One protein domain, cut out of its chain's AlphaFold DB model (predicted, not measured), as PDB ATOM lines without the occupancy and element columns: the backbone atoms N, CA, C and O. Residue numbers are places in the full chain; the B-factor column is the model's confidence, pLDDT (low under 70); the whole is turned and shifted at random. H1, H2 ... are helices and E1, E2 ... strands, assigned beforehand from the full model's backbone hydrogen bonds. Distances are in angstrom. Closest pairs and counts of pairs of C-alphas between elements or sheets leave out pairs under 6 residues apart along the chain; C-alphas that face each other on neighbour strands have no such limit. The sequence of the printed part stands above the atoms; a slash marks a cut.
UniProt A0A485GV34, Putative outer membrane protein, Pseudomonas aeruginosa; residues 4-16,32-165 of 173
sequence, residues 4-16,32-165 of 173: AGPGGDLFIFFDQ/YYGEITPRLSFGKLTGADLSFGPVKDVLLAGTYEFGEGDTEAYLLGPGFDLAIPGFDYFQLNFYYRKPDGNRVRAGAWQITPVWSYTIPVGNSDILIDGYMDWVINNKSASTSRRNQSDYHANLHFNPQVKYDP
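This is residues 4 to 16 and 32 to 165 of the 173 residues of the protein "Putative outer membrane protein" of Pseudomonas aeruginosa (UniProt A0A485GV34). A single large sheet of eight long strands, E1 to E8, curls like part of a barrel and stays open, with its edge strands E1 and E8 apart. The short helix H1 sits at one end of the sheet, between E2 and E3 along the chain, and a long loop, residues 136 to 153, reaches far from the middle. The printed part has 147 residues, in the order E1 E2 H1 E3 E4 E5 E6 E7 E8; the strands lie side by side in that order, antiparallel throughout, and the class is mostly strand. It is only just compact, close to loose, with a radius of gyration of the C-alphas of 17.7 A, and elongated, spanning 60 by 38 by 23 A.

Residues 4 to 5 pair, antiparallel, with residues 8 to 9 of E1, residues 8 to 16. E1 is an edge strand, antiparallel to E2, residues 32 to 41, at 177 degrees; N 11 and O 37 are 3.0 A apart. H1, residues 42 to 46, is on the sheet at a height of 6.9 A, and its O i to N i+4 pair is within hydrogen-bond range. It is over none of the strands, but only just, with 2 of its C-alphas falling on E3, residues 55 to 67; the closest C-alphas of H1 and E3, Phe 42 and Leu 59, are 5.6 A apart. E2 and E3 stand at 157 degrees, with N 36 and O 64 2.9 A apart. E3 to E8 form a meander, each strand the antiparallel neighbour of the one before, in successive hairpins: E4, residues 73 to 82, has N 61 and O 77 at 2.8 A with E3; E5, residues 89 to 99, has N 80 and O 92 at 2.8 A with E4; E6, residues 108 to 121, has N 93 and O 112 at 3.0 A with E5; E7, residues 124 to 135, has N 117 and O 128 at 2.8 A with E6; and E8, residues 154 to 164, the other edge strand, has N 133 and O 156 at 2.8 A with E7. E3, E4 and E5 bend by 62, 60 and 61 degrees, at residues 58, 77 and 96.

E1 begins at C-alpha 8, (-19.009, 22.590, 10.382), and measures 27.7 A; E2 measures 30.0 A, H1 5.8 A, E3 33.8 A, E4 26.1 A and E5 28.8 A. E6, the longest strand with 14 residues, measures 41.7 A and ends at C-alpha 121, (-9.648, 51.766, 17.430). E7 measures 36.4 A; E8 measures 32.6 A and ends at C-alpha 164, (-14.700, 48.943, 9.792).

The C-alphas farthest apart, Gly 122 and Ser 144, are 63.4 A apart. Residues 17 to 31 are not printed, and C-alphas 16 and 32 are 4.4 A apart across the cut. The link from E7 to E8 is long, 18 residues. Mean pLDDT of the printed part is 92.9; residue 106 alone is under 70.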
ATOM      1  N   ALA A   4     -20.288  29.475   9.191       83.69
ATOM      2  CA  ALA A   4     -20.451  28.379  10.144       83.69
ATOM      3  C   ALA A   4     -21.896  27.853  10.175       83.69
ATOM      4  O   ALA A   4     -22.853  28.625  10.193       83.69
ATOM      5  N   GLY A   5     -22.048  26.532  10.238       83.94
ATOM      6  CA  GLY A   5     -23.326  25.839  10.372       83.94
ATOM      7  C   GLY A   5     -23.300  24.734  11.437       83.94
ATOM      8  O   GLY A   5     -22.272  24.518  12.092       83.94
ATOM      9  N   PRO A   6     -24.419  24.001  11.607       84.81
ATOM     10  CA  PRO A   6     -24.569  22.993  12.659       84.81
ATOM     11  C   PRO A   6     -23.556  21.845  12.608       84.81
ATOM     12  O   PRO A   6     -23.290  21.244  13.636       84.81
ATOM     13  N   GLY A   7     -22.989  21.534  11.439       92.56
ATOM     14  CA  GLY A   7     -22.045  20.421  11.264       92.56
ATOM     15  C   GLY A   7     -20.607  20.832  10.954       92.56
ATOM     16  O   GLY A   7     -19.774  19.961  10.727       92.56
ATOM     17  N   GLY A   8     -20.299  22.130  10.893       95.38
ATOM     18  CA  GLY A   8     -19.009  22.590  10.382       95.38
ATOM     19  C   GLY A   8     -19.050  24.003   9.816       95.38
ATOM     20  O   GLY A   8     -19.798  24.842  10.320       95.38
ATOM     21  N   ASP A   9     -18.253  24.264   8.788       97.00
ATOM     22  CA  ASP A   9     -18.241  25.529   8.056       97.00
ATOM     23  C   ASP A   9     -17.912  25.344   6.572       97.00
ATOM     24  O   ASP A   9     -17.512  24.268   6.122       97.00
ATOM     25  N   LEU A  10     -18.169  26.399   5.803       96.62
ATOM     26  CA  LEU A  10     -17.984  26.436   4.364       96.62
ATOM     27  C   LEU A  10     -17.397  27.783   3.951       96.62
ATOM     28  O   LEU A  10     -17.949  28.840   4.263       96.62
ATOM     29  N   PHE A  11     -16.299  27.738   3.209       96.06
ATOM     30  CA  PHE A  11     -15.753  28.887   2.501       96.06
ATOM     31  C   PHE A  11     -15.844  28.653   0.994       96.06
ATOM     32  O   PHE A  11     -15.574  27.551   0.521       96.06
ATOM     33  N   ILE A  12     -16.266  29.675   0.249       96.19
ATOM     34  CA  ILE A  12     -16.344  29.644  -1.213       96.19
ATOM     35  C   ILE A  12     -15.855  30.986  -1.740       96.19
ATOM     36  O   ILE A  12     -16.259  32.030  -1.222       96.19
ATOM     37  N   PHE A  13     -15.061  30.958  -2.805       93.88
ATOM     38  CA  PHE A  13     -14.863  32.128  -3.655       93.88
ATOM     39  C   PHE A  13     -14.782  31.736  -5.128       93.88
ATOM     40  O   PHE A  13     -14.571  30.575  -5.477       93.88
ATOM     41  N   PHE A  14     -14.996  32.728  -5.983       95.75
ATOM     42  CA  PHE A  14     -14.908  32.608  -7.427       95.75
ATOM     43  C   PHE A  14     -14.440  33.943  -7.993       95.75
ATOM     44  O   PHE A  14     -15.081  34.970  -7.763       95.75
ATOM     45  N   ASP A  15     -13.358  33.898  -8.754       93.00
ATOM     46  CA  ASP A  15     -12.775  35.029  -9.448       93.00
ATOM     47  C   ASP A  15     -12.931  34.849 -10.957       93.00
ATOM     48  O   ASP A  15     -12.699  33.774 -11.513       93.00
ATOM     49  N   GLN A  16     -13.274  35.943 -11.635       92.75
ATOM     50  CA  GLN A  16     -13.204  36.045 -13.086       92.75
ATOM     51  C   GLN A  16     -12.298  37.214 -13.452       92.75
ATOM     52  O   GLN A  16     -12.537  38.359 -13.061       92.75
ATOM     53  N   TYR A  32     -11.135  32.121 -15.351       94.25
ATOM     54  CA  TYR A  32     -11.798  31.991 -14.063       94.25
ATOM     55  C   TYR A  32     -11.109  30.964 -13.173       94.25
ATOM     56  O   TYR A  32     -10.466  30.023 -13.648       94.25
ATOM     57  N   TYR A  33     -11.282  31.158 -11.873       95.06
ATOM     58  CA  TYR A  33     -10.818  30.258 -10.831       95.06
ATOM     59  C   TYR A  33     -11.760  30.340  -9.633       95.06
ATOM     60  O   TYR A  33     -12.325  31.394  -9.354       95.06
ATOM     61  N   GLY A  34     -11.940  29.245  -8.915       96.38
ATOM     62  CA  GLY A  34     -12.716  29.237  -7.692       96.38
ATOM     63  C   GLY A  34     -12.352  28.080  -6.783       96.38
ATOM     64  O   GLY A  34     -11.741  27.092  -7.195       96.38
ATOM     65  N   GLU A  35     -12.788  28.214  -5.537       96.88
ATOM     66  CA  GLU A  35     -12.577  27.219  -4.498       96.88
ATOM     67  C   GLU A  35     -13.854  26.983  -3.700       96.88
ATOM     68  O   GLU A  35     -14.596  27.913  -3.378       96.88
ATOM     69  N   ILE A  36     -14.087  25.719  -3.347       97.94
ATOM     70  CA  ILE A  36     -15.117  25.293  -2.401       97.94
ATOM     71  C   ILE A  36     -14.418  24.520  -1.286       97.94
ATOM     72  O   ILE A  36     -13.926  23.414  -1.506       97.94
ATOM     73  N   THR A  37     -14.414  25.089  -0.085       98.06
ATOM     74  CA  THR A  37     -13.651  24.602   1.071       98.06
ATOM     75  C   THR A  37     -14.592  24.261   2.230       98.06
ATOM     76  O   THR A  37     -14.817  25.096   3.114       98.06
ATOM     77  N   PRO A  38     -15.227  23.072   2.221       98.00
ATOM     78  CA  PRO A  38     -16.024  22.595   3.341       98.00
ATOM     79  C   PRO A  38     -15.139  22.025   4.453       98.00
ATOM     80  O   PRO A  38     -14.174  21.298   4.205       98.00
ATOM     81  N   ARG A  39     -15.536  22.255   5.703       98.56
ATOM     82  CA  ARG A  39     -14.973  21.571   6.869       98.56
ATOM     83  C   ARG A  39     -16.093  20.986   7.709       98.56
ATOM     84  O   ARG A  39     -17.058  21.672   8.031       98.56
ATOM     85  N   LEU A  40     -15.966  19.714   8.063       98.44
ATOM     86  CA  LEU A  40     -16.922  18.970   8.879       98.44
ATOM     87  C   LEU A  40     -16.350  18.796  10.281       98.44
ATOM     88  O   LEU A  40     -15.296  18.193  10.451       98.44
ATOM     89  N   SER A  41     -17.044  19.329  11.277       98.38
ATOM     90  CA  SER A  41     -16.611  19.343  12.672       98.38
ATOM     91  C   SER A  41     -17.051  18.072  13.389       98.38
ATOM     92  O   SER A  41     -18.247  17.796  13.495       98.38
ATOM     93  N   PHE A  42     -16.100  17.299  13.914       98.06
ATOM     94  CA  PHE A  42     -16.443  16.095  14.665       98.06
ATOM     95  C   PHE A  42     -17.108  16.439  15.999       98.06
ATOM     96  O   PHE A  42     -18.082  15.774  16.358       98.06
ATOM     97  N   GLY A  43     -16.658  17.489  16.696       97.12
ATOM     98  CA  GLY A  43     -17.273  17.922  17.950       97.12
ATOM     99  C   GLY A  43     -18.740  18.313  17.763       97.12
ATOM    100  O   GLY A  43     -19.613  17.806  18.465       97.12
ATOM    101  N   LYS A  44     -19.052  19.121  16.741       96.31
ATOM    102  CA  LYS A  44     -20.437  19.527  16.443       96.31
ATOM    103  C   LYS A  44     -21.302  18.366  15.949       96.31
ATOM    104  O   LYS A  44     -22.449  18.254  16.364       96.31
ATOM    105  N   LEU A  45     -20.771  17.505  15.075       97.50
ATOM    106  CA  LEU A  45     -21.534  16.391  14.498       97.50
ATOM    107  C   LEU A  45     -21.848  15.290  15.514       97.50
ATOM    108  O   LEU A  45     -22.898  14.658  15.424       97.50
ATOM    109  N   THR A  46     -20.942  15.038  16.459       96.94
ATOM    110  CA  THR A  46     -21.105  13.974  17.464       96.94
ATOM    111  C   THR A  46     -21.664  14.480  18.792       96.94
ATOM    112  O   THR A  46     -22.153  13.680  19.587       96.94
ATOM    113  N   GLY A  47     -21.589  15.789  19.050       96.00
ATOM    114  CA  GLY A  47     -21.898  16.394  20.346       96.00
ATOM    115  C   GLY A  47     -20.833  16.144  21.420       96.00
ATOM    116  O   GLY A  47     -21.056  16.492  22.578       96.00
ATOM    117  N   ALA A  48     -19.701  15.525  21.067       96.88
ATOM    118  CA  ALA A  48     -18.600  15.284  21.990       96.88
ATOM    119  C   ALA A  48     -17.735  16.538  22.171       96.88
ATOM    120  O   ALA A  48     -17.465  17.268  21.216       96.88
ATOM    121  N   ASP A  49     -17.241  16.749  23.390       97.25
ATOM    122  CA  ASP A  49     -16.187  17.727  23.649       97.25
ATOM    123  C   ASP A  49     -14.836  17.134  23.226       97.25
ATOM    124  O   ASP A  49     -14.336  16.189  23.840       97.25
ATOM    125  N   LEU A  50     -14.279  17.661  22.136       96.75
ATOM    126  CA  LEU A  50     -12.976  17.267  21.592       96.75
ATOM    127  C   LEU A  50     -11.868  18.264  21.953       96.75
ATOM    128  O   LEU A  50     -10.771  18.192  21.393       96.75
ATOM    129  N   SER A  51     -12.145  19.215  22.848       97.62
ATOM    130  CA  SER A  51     -11.172  20.234  23.212       97.62
ATOM    131  C   SER A  51     -10.030  19.655  24.053       97.62
ATOM    132  O   SER A  51     -10.220  18.853  24.969       97.62
ATOM    133  N   PHE A  52      -8.799  20.053  23.728       96.94
ATOM    134  CA  PHE A  52      -7.603  19.686  24.482       96.94
ATOM    135  C   PHE A  52      -6.487  20.708  24.251       96.94
ATOM    136  O   PHE A  52      -6.015  20.910  23.128       96.94
ATOM    137  N   GLY A  53      -6.028  21.345  25.331       96.75
ATOM    138  CA  GLY A  53      -5.031  22.410  25.242       96.75
ATOM    139  C   GLY A  53      -5.509  23.536  24.310       96.75
ATOM    140  O   GLY A  53      -6.606  24.051  24.518       96.75
ATOM    141  N   PRO A  54      -4.728  23.938  23.287       97.19
ATOM    142  CA  PRO A  54      -5.152  24.962  22.336       97.19
ATOM    143  C   PRO A  54      -6.155  24.449  21.294       97.19
ATOM    144  O   PRO A  54      -6.672  25.260  20.533       97.19
ATOM    145  N   VAL A  55      -6.420  23.144  21.197       98.38
ATOM    146  CA  VAL A  55      -7.377  22.596  20.225       98.38
ATOM    147  C   VAL A  55      -8.792  22.776  20.764       98.38
ATOM    148  O   VAL A  55      -9.102  22.299  21.852       98.38
ATOM    149  N   LYS A  56      -9.650  23.452  19.996       98.06
ATOM    150  CA  LYS A  56     -11.089  23.582  20.273       98.06
ATOM    151  C   LYS A  56     -11.882  22.453  19.634       98.06
ATOM    152  O   LYS A  56     -12.864  22.002  20.207       98.06
ATOM    153  N   ASP A  57     -11.475  22.042  18.436       98.19
ATOM    154  CA  ASP A  57     -12.175  21.027  17.661       98.19
ATOM    155  C   ASP A  57     -11.249  20.382  16.624       98.19
ATOM    156  O   ASP A  57     -10.251  20.977  16.199       98.19
ATOM    157  N   VAL A  58     -11.619  19.176  16.203       98.31
ATOM    158  CA  VAL A  58     -10.974  18.421  15.129       98.31
ATOM    159  C   VAL A  58     -11.984  18.245  14.002       98.31
ATOM    160  O   VAL A  58     -13.145  17.899  14.226       98.31
ATOM    161  N   LEU A  59     -11.539  18.486  12.775       98.62
ATOM    162  CA  LEU A  59     -12.392  18.546  11.600       98.62
ATOM    163  C   LEU A  59     -11.852  17.656  10.480       98.62
ATOM    164  O   LEU A  59     -10.643  17.454  10.351       98.62
ATOM    165  N   LEU A  60     -12.749  17.175   9.623       98.69
ATOM    166  CA  LEU A  60     -12.394  16.753   8.273       98.69
ATOM    167  C   LEU A  60     -12.509  17.971   7.358       98.69
ATOM    168  O   LEU A  60     -13.608  18.477   7.139       98.69
ATOM    169  N   ALA A  61     -11.387  18.443   6.836       98.56
ATOM    170  CA  ALA A  61     -11.323  19.576   5.932       98.56
ATOM    171  C   ALA A  61     -11.137  19.089   4.492       98.56
ATOM    172  O   ALA A  61     -10.346  18.176   4.232       98.56
ATOM    173  N   GLY A  62     -11.826  19.723   3.550       98.25
ATOM    174  CA  GLY A  62     -11.596  19.528   2.126       98.25
ATOM    175  C   GLY A  62     -11.577  20.845   1.370       98.25
ATOM    176  O   GLY A  62     -12.155  21.826   1.825       98.25
ATOM    177  N   THR A  63     -10.945  20.831   0.200       97.94
ATOM    178  CA  THR A  63     -11.001  21.922  -0.777       97.94
ATOM    179  C   THR A  63     -11.105  21.333  -2.173       97.94
ATOM    180  O   THR A  63     -10.376  20.404  -2.528       97.94
ATOM    181  N   TYR A  64     -12.031  21.860  -2.958       97.69
ATOM    182  CA  TYR A  64     -12.100  21.638  -4.391       97.69
ATOM    183  C   TYR A  64     -11.747  22.938  -5.093       97.69
ATOM    184  O   TYR A  64     -12.449  23.935  -4.928       97.69
ATOM    185  N   GLU A  65     -10.665  22.905  -5.857       96.00
ATOM    186  CA  GLU A  65     -10.227  24.008  -6.702       96.00
ATOM    187  C   GLU A  65     -10.611  23.708  -8.145       96.00
ATOM    188  O   GLU A  65     -10.427  22.580  -8.613       96.00
ATOM    189  N   PHE A  66     -11.119  24.711  -8.853       95.00
ATOM    190  CA  PHE A  66     -11.550  24.589 -10.240       95.00
ATOM    191  C   PHE A  66     -11.296  25.882 -11.003       95.00
ATOM    192  O   PHE A  66     -11.309  26.973 -10.439       95.00
ATOM    193  N   GLY A  67     -11.084  25.771 -12.307       92.44
ATOM    194  CA  GLY A  67     -10.766  26.909 -13.154       92.44
ATOM    195  C   GLY A  67     -10.319  26.463 -14.534       92.44
ATOM    196  O   GLY A  67     -10.369  25.279 -14.870       92.44
ATOM    197  N   GLU A  68      -9.859  27.412 -15.339       89.19
ATOM    198  CA  GLU A  68      -9.267  27.094 -16.639       89.19
ATOM    199  C   GLU A  68      -7.783  26.736 -16.515       89.19
ATOM    200  O   GLU A  68      -7.060  27.243 -15.653       89.19
ATOM    201  N   GLY A  69      -7.314  25.867 -17.411       82.94
ATOM    202  CA  GLY A  69      -5.949  25.342 -17.397       82.94
ATOM    203  C   GLY A  69      -5.754  24.217 -16.374       82.94
ATOM    204  O   GLY A  69      -6.708  23.594 -15.917       82.94
ATOM    205  N   ASP A  70      -4.503  23.939 -16.003       82.94
ATOM    206  CA  ASP A  70      -4.161  22.913 -15.000       82.94
ATOM    207  C   ASP A  70      -4.343  23.446 -13.561       82.94
ATOM    208  O   ASP A  70      -3.400  23.469 -12.762       82.94
ATOM    209  N   THR A  71      -5.537  23.940 -13.234       87.12
ATOM    210  CA  THR A  71      -5.861  24.525 -11.920       87.12
ATOM    211  C   THR A  71      -6.696  23.602 -11.038       87.12
ATOM    212  O   THR A  71      -6.688  23.770  -9.821       87.12
ATOM    213  N   GLU A  72      -7.339  22.583 -11.615       92.88
ATOM    214  CA  GLU A  72      -8.203  21.665 -10.876       92.88
ATOM    215  C   GLU A  72      -7.422  20.833  -9.844       92.88
ATOM    216  O   GLU A  72      -6.396  20.209 -10.147       92.88
ATOM    217  N   ALA A  73      -7.907  20.807  -8.602       93.81
ATOM    218  CA  ALA A  73      -7.310  20.020  -7.531       93.81
ATOM    219  C   ALA A  73      -8.329  19.616  -6.464       93.81
ATOM    220  O   ALA A  73      -9.239  20.363  -6.112       93.81
ATOM    221  N   TYR A  74      -8.111  18.430  -5.898       95.38
ATOM    222  CA  TYR A  74      -8.887  17.889  -4.787       95.38
ATOM    223  C   TYR A  74      -7.998  17.768  -3.557       95.38
ATOM    224  O   TYR A  74      -6.955  17.107  -3.594       95.38
ATOM    225  N   LEU A  75      -8.403  18.402  -2.467       97.25
ATOM    226  CA  LEU A  75      -7.688  18.436  -1.203       97.25
ATOM    227  C   LEU A  75      -8.561  17.811  -0.119       97.25
ATOM    228  O   LEU A  75      -9.755  18.097  -0.032       97.25
ATOM    229  N   LEU A  76      -7.964  16.960   0.711       98.12
ATOM    230  CA  LEU A  76      -8.644  16.347   1.849       98.12
ATOM    231  C   LEU A  76      -7.654  16.076   2.980       98.12
ATOM    232  O   LEU A  76      -6.548  15.588   2.735       98.12
ATOM    233  N   GLY A  77      -8.053  16.345   4.218       98.38
ATOM    234  CA  GLY A  77      -7.277  15.958   5.391       98.38
ATOM    235  C   GLY A  77      -7.804  16.557   6.694       98.38
ATOM    236  O   GLY A  77      -8.933  17.047   6.734       98.38
ATOM    237  N   PRO A  78      -7.044  16.452   7.795       98.50
ATOM    238  CA  PRO A  78      -7.480  16.965   9.084       98.50
ATOM    239  C   PRO A  78      -7.408  18.497   9.149       98.50
ATOM    240  O   PRO A  78      -6.449  19.119   8.686       98.50
ATOM    241  N   GLY A  79      -8.410  19.089   9.792       98.56
ATOM    242  CA  GLY A  79      -8.457  20.494  10.178       98.56
ATOM    243  C   GLY A  79      -8.556  20.649  11.692       98.56
ATOM    244  O   GLY A  79      -9.088  19.782  12.383       98.56
ATOM    245  N   PHE A  80      -8.047  21.762  12.202       98.62
ATOM    246  CA  PHE A  80      -8.072  22.096  13.621       98.62
ATOM    247  C   PHE A  80      -8.534  23.530  13.803       98.62
ATOM    248  O   PHE A  80      -7.983  24.445  13.188       98.62
ATOM    249  N   ASP A  81      -9.494  23.728  14.698       98.38
ATOM    250  CA  ASP A  81      -9.827  25.053  15.205       98.38
ATOM    251  C   ASP A  81      -9.065  25.275  16.510       98.38
ATOM    252  O   ASP A  81      -9.166  24.471  17.438       98.38
ATOM    253  N   LEU A  82      -8.307  26.368  16.597       98.56
ATOM    254  CA  LEU A  82      -7.404  26.633  17.714       98.56
ATOM    255  C   LEU A  82      -7.850  27.845  18.546       98.56
ATOM    256  O   LEU A  82      -8.376  28.838  18.035       98.56
ATOM    257  N   ALA A  83      -7.650  27.750  19.857       97.81
ATOM    258  CA  ALA A  83      -7.813  28.812  20.842       97.81
ATOM    259  C   ALA A  83      -6.464  29.513  21.057       97.81
ATOM    260  O   ALA A  83      -5.797  29.311  22.071       97.81
ATOM    261  N   ILE A  84      -6.036  30.308  20.074       97.62
ATOM    262  CA  ILE A  84      -4.801  31.091  20.176       97.62
ATOM    263  C   ILE A  84      -5.133  32.466  20.768       97.62
ATOM    264  O   ILE A  84      -5.947  33.179  20.179       97.62
ATOM    265  N   PRO A  85      -4.529  32.865  21.905       95.62
ATOM    266  CA  PRO A  85      -4.791  34.164  22.514       95.62
ATOM    267  C   PRO A  85      -4.601  35.320  21.530       95.62
ATOM    268  O   PRO A  85      -3.612  35.376  20.800       95.62
ATOM    269  N   GLY A  86      -5.556  36.246  21.536       94.31
ATOM    270  CA  GLY A  86      -5.578  37.411  20.658       94.31
ATOM    271  C   GLY A  86      -6.357  37.197  19.362       94.31
ATOM    272  O   GLY A  86      -7.035  38.121  18.942       94.31
ATOM    273  N   PHE A  87      -6.316  36.013  18.751       97.69
ATOM    274  CA  PHE A  87      -7.026  35.762  17.494       97.69
ATOM    275  C   PHE A  87      -8.535  35.615  17.714       97.69
ATOM    276  O   PHE A  87      -8.965  34.910  18.627       97.69
ATOM    277  N   ASP A  88      -9.332  36.197  16.817       96.50
ATOM    278  CA  ASP A  88     -10.782  35.961  16.772       96.50
ATOM    279  C   ASP A  88     -11.048  34.500  16.391       96.50
ATOM    280  O   ASP A  88     -11.874  33.799  16.980       96.50
ATOM    281  N   TYR A  89     -10.276  34.014  15.417       97.00
ATOM    282  CA  TYR A  89     -10.135  32.604  15.113       97.00
ATOM    283  C   TYR A  89      -8.749  32.315  14.543       97.00
ATOM    284  O   TYR A  89      -8.126  33.145  13.878       97.00
ATOM    285  N   PHE A  90      -8.299  31.089  14.773       98.44
ATOM    286  CA  PHE A  90      -7.146  30.518  14.105       98.44
ATOM    287  C   PHE A  90      -7.493  29.087  13.717       98.44
ATOM    288  O   PHE A  90      -7.927  28.297  14.558       98.44
ATOM    289  N   GLN A  91      -7.333  28.768  12.444       98.56
ATOM    290  CA  GLN A  91      -7.591  27.457  11.871       98.56
ATOM    291  C   GLN A  91      -6.290  26.933  11.284       98.56
ATOM    292  O   GLN A  91      -5.515  27.702  10.720       98.56
ATOM    293  N   LEU A  92      -6.056  25.632  11.393       98.62
ATOM    294  CA  LEU A  92      -4.904  24.978  10.790       98.62
ATOM    295  C   LEU A  92      -5.363  23.715  10.073       98.62
ATOM    296  O   LEU A  92      -5.878  22.799  10.707       98.62
ATOM    297  N   ASN A  93      -5.174  23.667   8.758       98.69
ATOM    298  CA  ASN A  93      -5.606  22.547   7.932       98.69
ATOM    299  C   ASN A  93      -4.399  21.880   7.271       98.69
ATOM    300  O   ASN A  93      -3.491  22.558   6.789       98.69
ATOM    301  N   PHE A  94      -4.392  20.552   7.251       98.31
ATOM    302  CA  PHE A  94      -3.390  19.752   6.559       98.31
ATOM    303  C   PHE A  94      -4.096  18.952   5.482       98.31
ATOM    304  O   PHE A  94      -4.953  18.126   5.779       98.31
ATOM    305  N   TYR A  95      -3.715  19.162   4.233       97.62
ATOM    306  CA  TYR A  95      -4.349  18.516   3.100       97.62
ATOM    307  C   TYR A  95      -3.385  17.583   2.398       97.62
ATOM    308  O   TYR A  95      -2.244  17.949   2.105       97.62
ATOM    309  N   TYR A  96      -3.884  16.410   2.030       95.19
ATOM    310  CA  TYR A  96      -3.353  15.707   0.879       95.19
ATOM    311  C   TYR A  96      -4.012  16.285  -0.373       95.19
ATOM    312  O   TYR A  96      -5.209  16.117  -0.604       95.19
ATOM    313  N   ARG A  97      -3.215  16.999  -1.162       93.06
ATOM    314  CA  ARG A  97      -3.594  17.679  -2.394       93.06
ATOM    315  C   ARG A  97      -3.327  16.788  -3.588       93.06
ATOM    316  O   ARG A  97      -2.182  16.426  -3.837       93.06
ATOM    317  N   LYS A  98      -4.349  16.503  -4.381       91.50
ATOM    318  CA  LYS A  98      -4.240  15.764  -5.635       91.50
ATOM    319  C   LYS A  98      -4.644  16.671  -6.802       91.50
ATOM    320  O   LYS A  98      -5.839  16.896  -6.985       91.50
ATOM    321  N   PRO A  99      -3.676  17.167  -7.595       88.56
ATOM    322  CA  PRO A  99      -3.982  17.844  -8.849       88.56
ATOM    323  C   PRO A  99      -4.739  16.911  -9.797       88.56
ATOM    324  O   PRO A  99      -4.445  15.706  -9.844       88.56
ATOM    325  N   ASP A 100      -5.669  17.467 -10.562       85.62
ATOM    326  CA  ASP A 100      -6.188  16.834 -11.771       85.62
ATOM    327  C   ASP A 100      -5.630  17.515 -13.032       85.62
ATOM    328  O   ASP A 100      -4.825  18.445 -12.947       85.62
ATOM    329  N   GLY A 101      -5.960  16.982 -14.208       81.75
ATOM    330  CA  GLY A 101      -5.412  17.469 -15.478       81.75
ATOM    331  C   GLY A 101      -4.020  16.908 -15.791       81.75
ATOM    332  O   GLY A 101      -3.733  15.734 -15.526       81.75
ATOM    333  N   ASN A 102      -3.153  17.723 -16.400       79.62
ATOM    334  CA  ASN A 102      -1.861  17.264 -16.932       79.62
ATOM    335  C   ASN A 102      -0.731  17.252 -15.888       79.62
ATOM    336  O   ASN A 102       0.340  16.688 -16.131       79.62
ATOM    337  N   ARG A 103      -0.946  17.825 -14.701       79.38
ATOM    338  CA  ARG A 103       0.026  17.773 -13.598       79.38
ATOM    339  C   ARG A 103       0.213  16.348 -13.076       79.38
ATOM    340  O   ARG A 103      -0.634  15.462 -13.226       79.38
ATOM    341  N   VAL A 104       1.340  16.101 -12.410       76.06
ATOM    342  CA  VAL A 104       1.549  14.838 -11.692       76.06
ATOM    343  C   VAL A 104       0.433  14.596 -10.675       76.06
ATOM    344  O   VAL A 104       0.372  15.231  -9.631       76.06
ATOM    345  N   ARG A 105      -0.402  13.580 -10.939       70.56
ATOM    346  CA  ARG A 105      -1.479  13.117 -10.037       70.56
ATOM    347  C   ARG A 105      -0.964  12.372  -8.790       70.56
ATOM    348  O   ARG A 105      -1.712  11.612  -8.173       70.56
ATOM    349  N   ALA A 106       0.315  12.524  -8.443       69.31
ATOM    350  CA  ALA A 106       0.849  12.083  -7.158       69.31
ATOM    351  C   ALA A 106       0.620  13.222  -6.171       69.31
ATOM    352  O   ALA A 106       1.076  14.337  -6.412       69.31
ATOM    353  N   GLY A 107      -0.109  12.964  -5.090       75.19
ATOM    354  CA  GLY A 107      -0.507  14.054  -4.221       75.19
ATOM    355  C   GLY A 107       0.664  14.668  -3.459       75.19
ATOM    356  O   GLY A 107       1.680  14.017  -3.183       75.19
ATOM    357  N   ALA A 108       0.517  15.950  -3.166       87.56
ATOM    358  CA  ALA A 108       1.405  16.736  -2.335       87.56
ATOM    359  C   ALA A 108       0.725  17.056  -1.005       87.56
ATOM    360  O   ALA A 108      -0.492  16.981  -0.885       87.56
ATOM    361  N   TRP A 109       1.512  17.408  -0.003       93.81
ATOM    362  CA  TRP A 109       0.996  17.925   1.251       93.81
ATOM    363  C   TRP A 109       0.911  19.445   1.173       93.81
ATOM    364  O   TRP A 109       1.851  20.096   0.711       93.81
ATOM    365  N   GLN A 110      -0.213  19.988   1.628       96.44
ATOM    366  CA  GLN A 110      -0.433  21.420   1.785       96.44
ATOM    367  C   GLN A 110      -0.810  21.724   3.233       96.44
ATOM    368  O   GLN A 110      -1.621  21.012   3.825       96.44
ATOM    369  N   ILE A 111      -0.204  22.764   3.797       98.19
ATOM    370  CA  ILE A 111      -0.518  23.272   5.133       98.19
ATOM    371  C   ILE A 111      -1.154  24.644   4.967       98.19
ATOM    372  O   ILE A 111      -0.528  25.538   4.393       98.19
ATOM    373  N   THR A 112      -2.368  24.795   5.493       98.50
ATOM    374  CA  THR A 112      -3.171  26.006   5.336       98.50
ATOM    375  C   THR A 112      -3.619  26.566   6.683       98.50
ATOM    376  O   THR A 112      -4.664  26.146   7.201       98.50
ATOM    377  N   PRO A 113      -2.854  27.491   7.293       98.31
ATOM    378  CA  PRO A 113      -3.373  28.325   8.363       98.31
ATOM    379  C   PRO A 113      -4.333  29.387   7.814       98.31
ATOM    380  O   PRO A 113      -4.091  29.977   6.760       98.31
ATOM    381  N   VAL A 114      -5.389  29.666   8.574       98.31
ATOM    382  CA  VAL A 114      -6.344  30.756   8.327       98.31
ATOM    383  C   VAL A 114      -6.547  31.496   9.640       98.31
ATOM    384  O   VAL A 114      -6.744  30.864  10.681       98.31
ATOM    385  N   TRP A 115      -6.490  32.820   9.623       98.44
ATOM    386  CA  TRP A 115      -6.512  33.611  10.850       98.44
ATOM    387  C   TRP A 115      -7.339  34.885  10.720       98.44
ATOM    388  O   TRP A 115      -7.550  35.404   9.627       98.44
ATOM    389  N   SER A 116      -7.763  35.399  11.873       97.88
ATOM    390  CA  SER A 116      -8.369  36.720  12.039       97.88
ATOM    391  C   SER A 116      -7.952  37.327  13.366       97.88
ATOM    392  O   SER A 116      -7.917  36.634  14.385       97.88
ATOM    393  N   TYR A 117      -7.652  38.617  13.345       96.44
ATOM    394  CA  TYR A 117      -7.285  39.411  14.504       96.44
ATOM    395  C   TYR A 117      -7.913  40.801  14.403       96.44
ATOM    396  O   TYR A 117      -7.629  41.542  13.457       96.44
ATOM    397  N   THR A 118      -8.738  41.161  15.383       96.69
ATOM    398  CA  THR A 118      -9.422  42.456  15.425       96.69
ATOM    399  C   THR A 118      -8.760  43.395  16.431       96.69
ATOM    400  O   THR A 118      -8.578  43.065  17.603       96.69
ATOM    401  N   ILE A 119      -8.413  44.595  15.968       95.12
ATOM    402  CA  ILE A 119      -7.844  45.679  16.767       95.12
ATOM    403  C   ILE A 119      -8.905  46.771  16.921       95.12
ATOM    404  O   ILE A 119      -9.210  47.452  15.937       95.12
ATOM    405  N   PRO A 120      -9.430  46.997  18.135       93.00
ATOM    406  CA  PRO A 120     -10.357  48.094  18.370       93.00
ATOM    407  C   PRO A 120      -9.623  49.440  18.326       93.00
ATOM    408  O   PRO A 120      -8.597  49.632  18.986       93.00
ATOM    409  N   VAL A 121     -10.171  50.399  17.579       91.69
ATOM    410  CA  VAL A 121      -9.648  51.766  17.430       91.69
ATOM    411  C   VAL A 121     -10.778  52.775  17.640       91.69
ATOM    412  O   VAL A 121     -11.453  53.218  16.713       91.69
ATOM    413  N   GLY A 122     -10.991  53.173  18.897       89.25
ATOM    414  CA  GLY A 122     -12.067  54.097  19.259       89.25
ATOM    415  C   GLY A 122     -13.450  53.468  19.063       89.25
ATOM    416  O   GLY A 122     -13.806  52.551  19.796       89.25
ATOM    417  N   ASN A 123     -14.225  53.984  18.102       90.19
ATOM    418  CA  ASN A 123     -15.547  53.453  17.723       90.19
ATOM    419  C   ASN A 123     -15.503  52.589  16.448       90.19
ATOM    420  O   ASN A 123     -16.553  52.267  15.893       90.19
ATOM    421  N   SER A 124     -14.304  52.281  15.967       92.19
ATOM    422  CA  SER A 124     -14.037  51.591  14.709       92.19
ATOM    423  C   SER A 124     -13.155  50.373  14.979       92.19
ATOM    424  O   SER A 124     -12.487  50.320  16.014       92.19
ATOM    425  N   ASP A 125     -13.103  49.438  14.037       94.94
ATOM    426  CA  ASP A 125     -12.285  48.231  14.142       94.94
ATOM    427  C   ASP A 125     -11.329  48.117  12.947       94.94
ATOM    428  O   ASP A 125     -11.687  48.388  11.799       94.94
ATOM    429  N   ILE A 126     -10.092  47.698  13.211       95.69
ATOM    430  CA  ILE A 126      -9.163  47.233  12.180       95.69
ATOM    431  C   ILE A 126      -9.132  45.711  12.254       95.69
ATOM    432  O   ILE A 126      -8.706  45.145  13.258       95.69
ATOM    433  N   LEU A 127      -9.545  45.051  11.181       96.38
ATOM    434  CA  LEU A 127      -9.502  43.602  11.049       96.38
ATOM    435  C   LEU A 127      -8.292  43.208  10.197       96.38
ATOM    436  O   LEU A 127      -8.144  43.665   9.065       96.38
ATOM    437  N   ILE A 128      -7.439  42.344  10.738       97.12
ATOM    438  CA  ILE A 128      -6.318  41.725  10.033       97.12
ATOM    439  C   ILE A 128      -6.625  40.235   9.905       97.12
ATOM    440  O   ILE A 128      -6.592  39.502  10.892       97.12
ATOM    441  N   ASP A 129      -6.926  39.779   8.698       97.62
ATOM    442  CA  ASP A 129      -7.245  38.381   8.418       97.62
ATOM    443  C   ASP A 129      -6.508  37.870   7.181       97.62
ATOM    444  O   ASP A 129      -5.801  38.612   6.500       97.62
ATOM    445  N   GLY A 130      -6.586  36.571   6.930       96.88
ATOM    446  CA  GLY A 130      -5.944  35.981   5.764       96.88
ATOM    447  C   GLY A 130      -5.733  34.486   5.880       96.88
ATOM    448  O   GLY A 130      -6.119  33.848   6.864       96.88
ATOM    449  N   TYR A 131      -5.105  33.943   4.846       97.62
ATOM    450  CA  TYR A 131      -4.668  32.557   4.791       97.62
ATOM    451  C   TYR A 131      -3.311  32.435   4.096       97.62
ATOM    452  O   TYR A 131      -2.806  33.365   3.457       97.62
ATOM    453  N   MET A 132      -2.707  31.265   4.249       98.12
ATOM    454  CA  MET A 132      -1.483  30.873   3.566       98.12
ATOM    455  C   MET A 132      -1.656  29.448   3.075       98.12
ATOM    456  O   MET A 132      -2.061  28.618   3.869       98.12
ATOM    457  N   ASP A 133      -1.286  29.138   1.841       96.50
ATOM    458  CA  ASP A 133      -1.190  27.768   1.353       96.50
ATOM    459  C   ASP A 133       0.265  27.419   1.120       96.50
ATOM    460  O   ASP A 133       0.929  27.976   0.244       96.50
ATOM    461  N   TRP A 134       0.772  26.484   1.916       97.00
ATOM    462  CA  TRP A 134       2.140  26.013   1.785       97.00
ATOM    463  C   TRP A 134       2.171  24.577   1.282       97.00
ATOM    464  O   TRP A 134       1.968  23.633   2.044       97.00
ATOM    465  N   VAL A 135       2.453  24.416  -0.009       94.25
ATOM    466  CA  VAL A 135       2.680  23.118  -0.647       94.25
ATOM    467  C   VAL A 135       4.137  22.724  -0.438       94.25
ATOM    468  O   VAL A 135       5.043  23.388  -0.941       94.25
ATOM    469  N   ILE A 136       4.384  21.639   0.296       90.19
ATOM    470  CA  ILE A 136       5.720  21.381   0.864       90.19
ATOM    471  C   ILE A 136       6.623  20.478   0.021       90.19
ATOM    472  O   ILE A 136       7.833  20.454   0.242       90.19
ATOM    473  N   ASN A 137       6.082  19.710  -0.928       86.44
ATOM    474  CA  ASN A 137       6.868  18.719  -1.664       86.44
ATOM    475  C   ASN A 137       6.744  18.853  -3.182       86.44
ATOM    476  O   ASN A 137       5.651  18.957  -3.731       86.44
ATOM    477  N   ASN A 138       7.886  18.713  -3.856       86.69
ATOM    478  CA  ASN A 138       7.949  18.541  -5.302       86.69
ATOM    479  C   ASN A 138       7.496  17.123  -5.700       86.69
ATOM    480  O   ASN A 138       7.651  16.172  -4.923       86.69
ATOM    481  N   LYS A 139       6.974  16.963  -6.917       83.69
ATOM    482  CA  LYS A 139       6.692  15.686  -7.582       83.69
ATOM    483  C   LYS A 139       7.107  15.780  -9.046       83.69
ATOM    484  O   LYS A 139       6.615  16.638  -9.769       83.69
ATOM    485  N   SER A 140       7.978  14.881  -9.480       85.56
ATOM    486  CA  SER A 140       8.438  14.842 -10.869       85.56
ATOM    487  C   SER A 140       7.481  14.063 -11.764       85.56
ATOM    488  O   SER A 140       6.891  13.060 -11.343       85.56
ATOM    489  N   ALA A 141       7.351  14.516 -13.008       82.38
ATOM    490  CA  ALA A 141       6.657  13.828 -14.078       82.38
ATOM    491  C   ALA A 141       7.271  12.450 -14.325       82.38
ATOM    492  O   ALA A 141       8.488  12.260 -14.302       82.38
ATOM    493  N   SER A 142       6.410  11.463 -14.567       77.94
ATOM    494  CA  SER A 142       6.860  10.138 -14.971       77.94
ATOM    495  C   SER A 142       7.157  10.121 -16.465       77.94
ATOM    496  O   SER A 142       6.298  10.470 -17.273       77.94
ATOM    497  N   THR A 143       8.310   9.577 -16.851       75.25
ATOM    498  CA  THR A 143       8.652   9.327 -18.263       75.25
ATOM    499  C   THR A 143       7.695   8.340 -18.945       75.25
ATOM    500  O   THR A 143       7.628   8.287 -20.170       75.25
ATOM    501  N   SER A 144       6.914   7.578 -18.168       79.56
ATOM    502  CA  SER A 144       5.908   6.639 -18.675       79.56
ATOM    503  C   SER A 144       4.563   7.277 -19.049       79.56
ATOM    504  O   SER A 144       3.721   6.595 -19.636       79.56
ATOM    505  N   ARG A 145       4.330   8.563 -18.741       75.88
ATOM    506  CA  ARG A 145       3.099   9.283 -19.110       75.88
ATOM    507  C   ARG A 145       3.419  10.479 -20.002       75.88
ATOM    508  O   ARG A 145       4.067  11.426 -19.575       75.88
ATOM    509  N   ARG A 146       2.936  10.443 -21.248       76.75
ATOM    510  CA  ARG A 146       3.059  11.577 -22.175       76.75
ATOM    511  C   ARG A 146       2.249  12.775 -21.671       76.75
ATOM    512  O   ARG A 146       1.164  12.587 -21.133       76.75
ATOM    513  N   ASN A 147       2.783  13.977 -21.899       78.25
ATOM    514  CA  ASN A 147       2.185  15.275 -21.557       78.25
ATOM    515  C   ASN A 147       1.974  15.528 -20.054       78.25
ATOM    516  O   ASN A 147       1.147  16.355 -19.695       78.25
ATOM    517  N   GLN A 148       2.714  14.839 -19.181       82.88
ATOM    518  CA  GLN A 148       2.689  15.112 -17.746       82.88
ATOM    519  C   GLN A 148       3.718  16.188 -17.363       82.88
ATOM    520  O   GLN A 148       4.865  16.108 -17.798       82.88
ATOM    521  N   SER A 149       3.330  17.154 -16.527       83.44
ATOM    522  CA  SER A 149       4.210  18.217 -16.017       83.44
ATOM    523  C   SER A 149       4.594  18.016 -14.547       83.44
ATOM    524  O   SER A 149       3.821  17.463 -13.759       83.44
ATOM    525  N   ASP A 150       5.800  18.463 -14.184       85.75
ATOM    526  CA  ASP A 150       6.277  18.488 -12.799       85.75
ATOM    527  C   ASP A 150       5.345  19.322 -11.907       85.75
ATOM    528  O   ASP A 150       4.712  20.285 -12.342       85.75
ATOM    529  N   TYR A 151       5.288  18.967 -10.627       85.00
ATOM    530  CA  TYR A 151       4.593  19.735  -9.606       85.00
ATOM    531  C   TYR A 151       5.587  20.212  -8.552       85.00
ATOM    532  O   TYR A 151       6.319  19.409  -7.972       85.00
ATOM    533  N   HIS A 152       5.621  21.517  -8.300       87.50
ATOM    534  CA  HIS A 152       6.601  22.131  -7.411       87.50
ATOM    535  C   HIS A 152       5.966  22.610  -6.106       87.50
ATOM    536  O   HIS A 152       4.836  23.107  -6.084       87.50
ATOM    537  N   ALA A 153       6.738  22.494  -5.028       91.25
ATOM    538  CA  ALA A 153       6.487  23.170  -3.771       91.25
ATOM    539  C   ALA A 153       6.341  24.672  -4.027       91.25
ATOM    540  O   ALA A 153       7.083  25.261  -4.817       91.25
ATOM    541  N   ASN A 154       5.358  25.277  -3.380       92.25
ATOM    542  CA  ASN A 154       5.017  26.674  -3.570       92.25
ATOM    543  C   ASN A 154       4.359  27.228  -2.307       92.25
ATOM    544  O   ASN A 154       3.944  26.481  -1.417       92.25
ATOM    545  N   LEU A 155       4.325  28.554  -2.236       94.88
ATOM    546  CA  LEU A 155       3.715  29.298  -1.153       94.88
ATOM    547  C   LEU A 155       2.792  30.349  -1.758       94.88
ATOM    548  O   LEU A 155       3.256  31.223  -2.491       94.88
ATOM    549  N   HIS A 156       1.514  30.281  -1.417       94.81
ATOM    550  CA  HIS A 156       0.561  31.352  -1.657       94.81
ATOM    551  C   HIS A 156       0.232  32.002  -0.313       94.81
ATOM    552  O   HIS A 156      -0.033  31.318   0.669       94.81
ATOM    553  N   PHE A 157       0.306  33.327  -0.240       96.50
ATOM    554  CA  PHE A 157       0.040  34.078   0.980       96.50
ATOM    555  C   PHE A 157      -0.927  35.215   0.663       96.50
ATOM    556  O   PHE A 157      -0.625  36.052  -0.187       96.50
ATOM    557  N   ASN A 158      -2.076  35.241   1.342       95.88
ATOM    558  CA  ASN A 158      -3.137  36.220   1.112       95.88
ATOM    559  C   ASN A 158      -3.527  36.932   2.421       95.88
ATOM    560  O   ASN A 158      -4.544  36.600   3.033       95.88
ATOM    561  N   PRO A 159      -2.710  37.888   2.898       96.31
ATOM    562  CA  PRO A 159      -3.065  38.727   4.031       96.31
ATOM    563  C   PRO A 159      -3.995  39.860   3.591       96.31
ATOM    564  O   PRO A 159      -3.864  40.419   2.499       96.31
ATOM    565  N   GLN A 160      -4.899  40.251   4.476       95.69
ATOM    566  CA  GLN A 160      -5.849  41.331   4.271       95.69
ATOM    567  C   GLN A 160      -5.861  42.238   5.503       95.69
ATOM    568  O   GLN A 160      -5.761  41.787   6.643       95.69
ATOM    569  N   VAL A 161      -5.979  43.542   5.260       96.50
ATOM    570  CA  VAL A 161      -6.224  44.547   6.297       96.50
ATOM    571  C   VAL A 161      -7.499  45.275   5.913       96.50
ATOM    572  O   VAL A 161      -7.616  45.805   4.807       96.50
ATOM    573  N   LYS A 162      -8.466  45.271   6.820       95.62
ATOM    574  CA  LYS A 162      -9.802  45.833   6.642       95.62
ATOM    575  C   LYS A 162     -10.045  46.862   7.734       95.62
ATOM    576  O   LYS A 162      -9.590  46.698   8.862       95.62
ATOM    577  N   TYR A 163     -10.768  47.918   7.388       94.50
ATOM    578  CA  TYR A 163     -11.194  48.948   8.324       94.50
ATOM    579  C   TYR A 163     -12.716  48.982   8.351       94.50
ATOM    580  O   TYR A 163     -13.344  49.237   7.321       94.50
ATOM    581  N   ASP A 164     -13.292  48.712   9.516       89.81
ATOM    582  CA  ASP A 164     -14.700  48.943   9.792       89.81
ATOM    583  C   ASP A 164     -14.830  50.308  10.489       89.81
ATOM    584  O   ASP A 164     -14.452  50.436  11.655       89.81
ATOM    585  N   PRO A 165     -15.343  51.350   9.807       82.75
ATOM    586  CA  PRO A 165     -15.495  52.679  10.396       82.75
ATOM    587  C   PRO A 165     -16.489  52.726  11.568       82.75
ATOM    588  O   PRO A 165     -16.571  53.760  12.231       82.75
TER     589      PRO A 165